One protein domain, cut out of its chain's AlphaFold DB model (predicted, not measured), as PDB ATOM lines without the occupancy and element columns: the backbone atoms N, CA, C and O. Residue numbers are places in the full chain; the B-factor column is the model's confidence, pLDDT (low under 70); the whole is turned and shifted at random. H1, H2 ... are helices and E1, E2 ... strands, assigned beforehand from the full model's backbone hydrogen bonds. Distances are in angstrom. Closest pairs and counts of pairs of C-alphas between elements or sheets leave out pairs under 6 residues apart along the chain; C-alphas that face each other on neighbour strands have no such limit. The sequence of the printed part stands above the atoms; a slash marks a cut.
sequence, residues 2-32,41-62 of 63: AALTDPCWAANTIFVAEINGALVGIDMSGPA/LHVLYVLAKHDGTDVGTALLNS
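Overview. This is residues 2 to 32 and 41 to 62 of the 63 residues of the protein "GNAT superfamily N-acetyltransferase" of Conyzicola lurida (UniProt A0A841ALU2). A wall of three antiparallel strands has the short helix H2 packed over one face, running along the strand E2 in its middle, while a still shorter helix, H1, lies away from the sheet. The printed part has 53 residues, with H1, E1, E2, E3 and H2 in that order along the chain, and the sheet runs E1, E2, E3. The class is mixed, helices and strands. The whole is only just compact, close to loose, with a radius of gyration of the C-alphas of 11.8 A and spans of 33 by 22 by 15 A.

Along the chain. Find C-alpha 2 at (63.745, -112.138, 81.441), where H1, residues 2 to 5, begins. Next comes E1, residues 13 to 19, 20.2 A long. E2, residues 22 to 31, starts at C-alpha 22 (68.450, -98.734, 64.239) and covers 28.4 A. E3 is residues 41 to 46, 14.4 A. H2, residues 55 to 60, ends at C-alpha 60 (61.814, -90.117, 79.479), 8.6 A from its first C-alpha.

Arrangement. Look first at the hairpin of E1 and E2, antiparallel at 165 degrees, where N 13 and O 29 are 2.8 A apart, within hydrogen-bond range. E2 and E3 are antiparallel at 171 degrees, with N 26 and O 45 at 2.9 A, also within range. H2 is on the sheet at a height of 7.4 A, over E2, and runs along the strands at 15 degrees to E2 on the local plane. Their closest C-alphas, those of Asp 27 and Leu 59, are 6.2 A apart. H1 is not on the sheet, only just, with 4 pairs of C-alphas within 10 A; it is apart from E2, E3 and H2. In H2 every O i to N i+4 pair is within hydrogen-bond range; H1 is too short for such a pair.

Size, cuts and confidence. The C-alphas farthest apart, those of Pro 7 and Gly 52, are 34.6 A apart. Residues 33 to 40 are not printed, and C-alphas 32 and 41 stand 8.8 A apart across the cut. Of the links that are printed whole, none is long. Residues 2 to 3 have pLDDT under 70; the mean of the printed part is 91.9.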
ATOM      1  N   ALA A   2      64.853-112.027  80.480       66.75
ATOM      2  CA  ALA A   2      63.745-112.138  81.441       66.75
ATOM      3  C   ALA A   2      62.928-110.843  81.628       66.75
ATOM      4  O   ALA A   2      61.713-110.901  81.568       66.75
ATOM      5  N   ALA A   3      63.561-109.668  81.727       68.56
ATOM      6  CA  ALA A   3      62.837-108.397  81.891       68.56
ATOM      7  C   ALA A   3      61.810-108.074  80.779       68.56
ATOM      8  O   ALA A   3      60.888-107.306  81.012       68.56
ATOM      9  N   LEU A   4      61.970-108.644  79.577       71.38
ATOM     10  CA  LEU A   4      61.089-108.414  78.422       71.38
ATOM     11  C   LEU A   4      60.063-109.530  78.206       71.38
ATOM     12  O   LEU A   4      59.064-109.322  77.529       71.38
ATOM     13  N   THR A   5      60.343-110.737  78.694       80.81
ATOM     14  CA  THR A   5      59.584-111.943  78.322       80.81
ATOM     15  C   THR A   5      59.027-112.699  79.516       80.81
ATOM     16  O   THR A   5      58.187-113.575  79.339       80.81
ATOM     17  N   ASP A   6      59.531-112.427  80.716       87.62
ATOM     18  CA  ASP A   6      59.046-113.056  81.932       87.62
ATOM     19  C   ASP A   6      57.726-112.387  82.355       87.62
ATOM     20  O   ASP A   6      57.690-111.162  82.515       87.62
ATOM     21  N   PRO A   7      56.645-113.163  82.556       87.12
ATOM     22  CA  PRO A   7      55.352-112.634  82.975       87.12
ATOM     23  C   PRO A   7      55.395-111.811  84.264       87.12
ATOM     24  O   PRO A   7      54.524-110.962  84.456       87.12
ATOM     25  N   CYS A   8      56.381-112.023  85.144       85.12
ATOM     26  CA  CYS A   8      56.492-111.229  86.370       85.12
ATOM     27  C   CYS A   8      56.758-109.736  86.110       85.12
ATOM     28  O   CYS A   8      56.446-108.918  86.971       85.12
ATOM     29  N   TRP A   9      57.239-109.367  84.916       86.62
ATOM     30  CA  TRP A   9      57.475-107.977  84.505       86.62
ATOM     31  C   TRP A   9      56.419-107.437  83.535       86.62
ATOM     32  O   TRP A   9      56.606-106.368  82.963       86.62
ATOM     33  N   ALA A  10      55.294-108.135  83.343       87.81
ATOM     34  CA  ALA A  10      54.275-107.756  82.357       87.81
ATOM     35  C   ALA A  10      53.613-106.387  82.618       87.81
ATOM     36  O   ALA A  10      53.001-105.822  81.716       87.81
ATOM     37  N   ALA A  11      53.723-105.859  83.841       89.38
ATOM     38  CA  ALA A  11      53.227-104.531  84.199       89.38
ATOM     39  C   ALA A  11      54.187-103.389  83.806       89.38
ATOM     40  O   ALA A  11      53.820-102.214  83.909       89.38
ATOM     41  N   ASN A  12      55.405-103.713  83.367       91.12
ATOM     42  CA  ASN A  12      56.356-102.713  82.909       91.12
ATOM     43  C   ASN A  12      55.957-102.201  81.521       91.12
ATOM     44  O   ASN A  12      55.526-102.960  80.654       91.12
ATOM     45  N   THR A  13      56.153-100.908  81.292       91.81
ATOM     46  CA  THR A  13      56.100-100.308  79.958       91.81
ATOM     47  C   THR A  13      57.510-100.052  79.469       91.81
ATOM     48  O   THR A  13      58.412 -99.762  80.252       91.81
ATOM     49  N   ILE A  14      57.687-100.205  78.163       93.06
ATOM     50  CA  ILE A  14      58.971-100.106  77.488       93.06
ATOM     51  C   ILE A  14      58.752 -99.267  76.237       93.06
ATOM     52  O   ILE A  14      57.943 -99.653  75.389       93.06
ATOM     53  N   PHE A  15      59.481 -98.166  76.098       95.69
ATOM     54  CA  PHE A  15      59.612 -97.436  74.847       95.69
ATOM     55  C   PHE A  15      61.018 -97.608  74.287       95.69
ATOM     56  O   PHE A  15      62.012 -97.826  74.983       95.69
ATOM     57  N   VAL A  16      61.090 -97.542  72.963       95.81
ATOM     58  CA  VAL A  16      62.331 -97.653  72.208       95.81
ATOM     59  C   VAL A  16      62.465 -96.454  71.291       95.81
ATOM     60  O   VAL A  16      61.496 -96.013  70.674       95.81
ATOM     61  N   ALA A  17      63.680 -95.930  71.192       96.94
ATOM     62  CA  ALA A  17      64.010 -94.899  70.226       96.94
ATOM     63  C   ALA A  17      64.688 -95.553  69.026       96.94
ATOM     64  O   ALA A  17      65.707 -96.233  69.174       96.94
ATOM     65  N   GLU A  18      64.148 -95.302  67.837       96.62
ATOM     66  CA  GLU A  18      64.714 -95.777  66.581       96.62
ATOM     67  C   GLU A  18      65.070 -94.607  65.664       96.62
ATOM     68  O   GLU A  18      64.292 -93.672  65.479       96.62
ATOM     69  N   ILE A  19      66.256 -94.669  65.060       95.19
ATOM     70  CA  ILE A  19      66.712 -93.711  64.049       95.19
ATOM     71  C   ILE A  19      67.198 -94.505  62.845       95.19
ATOM     72  O   ILE A  19      68.109 -95.325  62.963       95.19
ATOM     73  N   ASN A  20      66.602 -94.257  61.676       94.19
ATOM     74  CA  ASN A  20      66.899 -94.984  60.435       94.19
ATOM     75  C   ASN A  20      66.804 -96.517  60.597       94.19
ATOM     76  O   ASN A  20      67.629 -97.252  60.060       94.19
ATOM     77  N   GLY A  21      65.828 -96.990  61.382       94.75
ATOM     78  CA  GLY A  21      65.613 -98.415  61.665       94.75
ATOM     79  C   GLY A  21      66.636 -99.051  62.614       94.75
ATOM     80  O   GLY A  21      66.611-100.262  62.809       94.75
ATOM     81  N   ALA A  22      67.546 -98.267  63.197       95.94
ATOM     82  CA  ALA A  22      68.450 -98.734  64.239       95.94
ATOM     83  C   ALA A  22      67.917 -98.342  65.619       95.94
ATOM     84  O   ALA A  22      67.608 -97.172  65.849       95.94
ATOM     85  N   LEU A  23      67.888 -99.298  66.549       96.38
ATOM     86  CA  LEU A  23      67.620 -99.043  67.962       96.38
ATOM     87  C   LEU A  23      68.758 -98.202  68.560       96.38
ATOM     88  O   LEU A  23      69.920 -98.620  68.552       96.38
ATOM     89  N   VAL A  24      68.429 -97.018  69.070       97.56
ATOM     90  CA  VAL A  24      69.398 -96.061  69.629       97.56
ATOM     91  C   VAL A  24      69.194 -95.772  71.110       97.56
ATOM     92  O   VAL A  24      70.089 -95.203  71.737       97.56
ATOM     93  N   GLY A  25      68.062 -96.181  71.677       96.25
ATOM     94  CA  GLY A  25      67.787 -96.040  73.098       96.25
ATOM     95  C   GLY A  25      66.564 -96.832  73.541       96.25
ATOM     96  O   GLY A  25      65.783 -97.306  72.716       96.25
ATOM     97  N   ILE A  26      66.438 -96.986  74.851       96.38
ATOM     98  CA  ILE A  26      65.355 -97.708  75.514       96.38
ATOM     99  C   ILE A  26      65.070 -97.051  76.862       96.38
ATOM    100  O   ILE A  26      66.007 -96.664  77.571       96.38
ATOM    101  N   ASP A  27      63.799 -96.982  77.227       95.81
ATOM    102  CA  ASP A  27      63.372 -96.775  78.601       95.81
ATOM    103  C   ASP A  27      62.529 -97.962  79.094       95.81
ATOM    104  O   ASP A  27      62.003 -98.771  78.326       95.81
ATOM    105  N   MET A  28      62.471 -98.123  80.410       93.75
ATOM    106  CA  MET A  28      61.574 -99.075  81.048       93.75
ATOM    107  C   MET A  28      61.093 -98.493  82.363       93.75
ATOM    108  O   MET A  28      61.913 -98.150  83.221       93.75
ATOM    109  N   SER A  29      59.779 -98.454  82.536       93.44
ATOM    110  CA  SER A  29      59.127 -98.028  83.769       93.44
ATOM    111  C   SER A  29      58.140 -99.082  84.260       93.44
ATOM    112  O   SER A  29      57.542 -99.816  83.472       93.44
ATOM    113  N   GLY A  30      57.991 -99.186  85.575       91.88
ATOM    114  CA  GLY A  30      57.070-100.107  86.237       91.88
ATOM    115  C   GLY A  30      56.173 -99.379  87.238       91.88
ATOM    116  O   GLY A  30      56.415 -98.212  87.542       91.88
ATOM    117  N   PRO A  31      55.112-100.025  87.744       90.19
ATOM    118  CA  PRO A  31      54.302 -99.467  88.824       90.19
ATOM    119  C   PRO A  31      55.172 -99.137  90.044       90.19
ATOM    120  O   PRO A  31      55.938 -99.992  90.494       90.19
ATOM    121  N   ALA A  32      55.041 -97.928  90.590       88.31
ATOM    122  CA  ALA A  32      55.717 -97.576  91.831       88.31
ATOM    123  C   ALA A  32      55.055 -98.287  93.020       88.31
ATOM    124  O   ALA A  32      53.834 -98.469  93.084       88.31
ATOM    125  N   LEU A  41      61.077 -95.397  87.178       92.88
ATOM    126  CA  LEU A  41      61.975 -95.581  86.041       92.88
ATOM    127  C   LEU A  41      63.080 -96.575  86.423       92.88
ATOM    128  O   LEU A  41      63.876 -96.321  87.327       92.88
ATOM    129  N   HIS A  42      63.146 -97.703  85.722       91.50
ATOM    130  CA  HIS A  42      64.117 -98.770  85.976       91.50
ATOM    131  C   HIS A  42      65.286 -98.756  84.990       91.50
ATOM    132  O   HIS A  42      66.410 -99.102  85.353       91.50
ATOM    133  N   VAL A  43      65.029 -98.373  83.736       93.62
ATOM    134  CA  VAL A  43      66.033 -98.322  82.670       93.62
ATOM    135  C   VAL A  43      65.864 -97.026  81.895       93.62
ATOM    136  O   VAL A  43      64.752 -96.679  81.513       93.62
ATOM    137  N   LEU A  44      66.979 -96.353  81.621       95.31
ATOM    138  CA  LEU A  44      67.078 -95.322  80.596       95.31
ATOM    139  C   LEU A  44      68.483 -95.386  80.005       95.31
ATOM    140  O   LEU A  44      69.465 -95.056  80.671       95.31
ATOM    141  N   TYR A  45      68.578 -95.837  78.758       95.94
ATOM    142  CA  TYR A  45      69.843 -95.913  78.038       95.94
ATOM    143  C   TYR A  45      69.720 -95.305  76.653       95.94
ATOM    144  O   TYR A  45      68.748 -95.532  75.934       95.94
ATOM    145  N   VAL A  46      70.770 -94.592  76.260       97.00
ATOM    146  CA  VAL A  46      70.972 -94.060  74.915       97.00
ATOM    147  C   VAL A  46      72.382 -94.440  74.483       97.00
ATOM    148  O   VAL A  46      73.317 -94.431  75.286       97.00
ATOM    149  N   LEU A  47      72.553 -94.812  73.215       97.56
ATOM    150  CA  LEU A  47      73.882 -95.073  72.671       97.56
ATOM    151  C   LEU A  47      74.748 -93.815  72.789       97.56
ATOM    152  O   LEU A  47      74.322 -92.742  72.382       97.56
ATOM    153  N   ALA A  48      76.001 -93.963  73.227       97.06
ATOM    154  CA  ALA A  48      76.918 -92.838  73.457       97.06
ATOM    155  C   ALA A  48      77.092 -91.900  72.243       97.06
ATOM    156  O   ALA A  48      77.301 -90.705  72.402       97.06
ATOM    157  N   LYS A  49      76.955 -92.413  71.011       95.81
ATOM    158  CA  LYS A  49      76.989 -91.593  69.783       95.81
ATOM    159  C   LYS A  49      75.821 -90.596  69.656       95.81
ATOM    160  O   LYS A  49      75.869 -89.720  68.801       95.81
ATOM    161  N   HIS A  50      74.770 -90.778  70.452       94.50
ATOM    162  CA  HIS A  50      73.604 -89.906  70.578       94.50
ATOM    163  C   HIS A  50      73.569 -89.205  71.945       94.50
ATOM    164  O   HIS A  50      72.548 -88.620  72.305       94.50
ATOM    165  N   ASP A  51      74.662 -89.247  72.709       91.12
ATOM    166  CA  ASP A  51      74.772 -88.456  73.929       91.12
ATOM    167  C   ASP A  51      74.756 -86.954  73.603       91.12
ATOM    168  O   ASP A  51      75.212 -86.526  72.538       91.12
ATOM    169  N   GLY A  52      74.160 -86.156  74.486       91.44
ATOM    170  CA  GLY A  52      73.904 -84.732  74.242       91.44
ATOM    171  C   GLY A  52      72.836 -84.431  73.179       91.44
ATOM    172  O   GLY A  52      72.640 -83.267  72.838       91.44
ATOM    173  N   THR A  53      72.138 -85.446  72.659       93.69
ATOM    174  CA  THR A  53      70.913 -85.258  71.862       93.69
ATOM    175  C   THR A  53      69.667 -85.368  72.743       93.69
ATOM    176  O   THR A  53      69.706 -85.972  73.814       93.69
ATOM    177  N   ASP A  54      68.526 -84.871  72.261       95.81
ATOM    178  CA  ASP A  54      67.251 -84.935  72.994       95.81
ATOM    179  C   ASP A  54      66.628 -86.341  73.059       95.81
ATOM    180  O   ASP A  54      65.544 -86.504  73.616       95.81
ATOM    181  N   VAL A  55      67.288 -87.381  72.532       96.62
ATOM    182  CA  VAL A  55      66.754 -88.757  72.510       96.62
ATOM    183  C   VAL A  55      66.428 -89.265  73.918       96.62
ATOM    184  O   VAL A  55      65.374 -89.861  74.120       96.62
ATOM    185  N   GLY A  56      67.298 -89.007  74.900       95.06
ATOM    186  CA  GLY A  56      67.062 -89.429  76.286       95.06
ATOM    187  C   GLY A  56      65.865 -88.718  76.916       95.06
ATOM    188  O   GLY A  56      65.025 -89.355  77.545       95.06
ATOM    189  N   THR A  57      65.747 -87.411  76.683       96.44
ATOM    190  CA  THR A  57      64.612 -86.597  77.136       96.44
ATOM    191  C   THR A  57      63.308 -87.031  76.469       96.44
ATOM    192  O   THR A  57      62.273 -87.111  77.125       96.44
ATOM    193  N   ALA A  58      63.343 -87.328  75.169       96.19
ATOM    194  CA  ALA A  58      62.181 -87.800  74.428       96.19
ATOM    195  C   ALA A  58      61.692 -89.156  74.954       96.19
ATOM    196  O   ALA A  58      60.491 -89.327  75.147       96.19
ATOM    197  N   LEU A  59      62.612 -90.085  75.242       95.69
ATOM    198  CA  LEU A  59      62.281 -91.362  75.876       95.69
ATOM    199  C   LEU A  59      61.660 -91.150  77.257       95.69
ATOM    200  O   LEU A  59      60.551 -91.605  77.489       95.69
ATOM    201  N   LEU A  60      62.309 -90.370  78.124       94.19
ATOM    202  CA  LEU A  60      61.814 -90.117  79.479       94.19
ATOM    203  C   LEU A  60      60.397 -89.521  79.507       94.19
ATOM    204  O   LEU A  60      59.616 -89.840  80.394       94.19
ATOM    205  N   ASN A  61      60.066 -88.665  78.540       93.62
ATOM    206  CA  ASN A  61      58.743 -88.044  78.431       93.62
ATOM    207  C   ASN A  61      57.714 -88.901  77.675       93.62
ATOM    208  O   ASN A  61      56.583 -88.456  77.485       93.62
ATOM    209  N   SER A  62      58.103 -90.085  77.199       86.75
ATOM    210  CA  SER A  62      57.187 -91.048  76.578       86.75
ATOM    211  C   SER A  62      56.553 -91.997  77.604       86.75
ATOM    212  O   SER A  62      55.532 -92.604  77.285       86.75
TER     213      SER A  62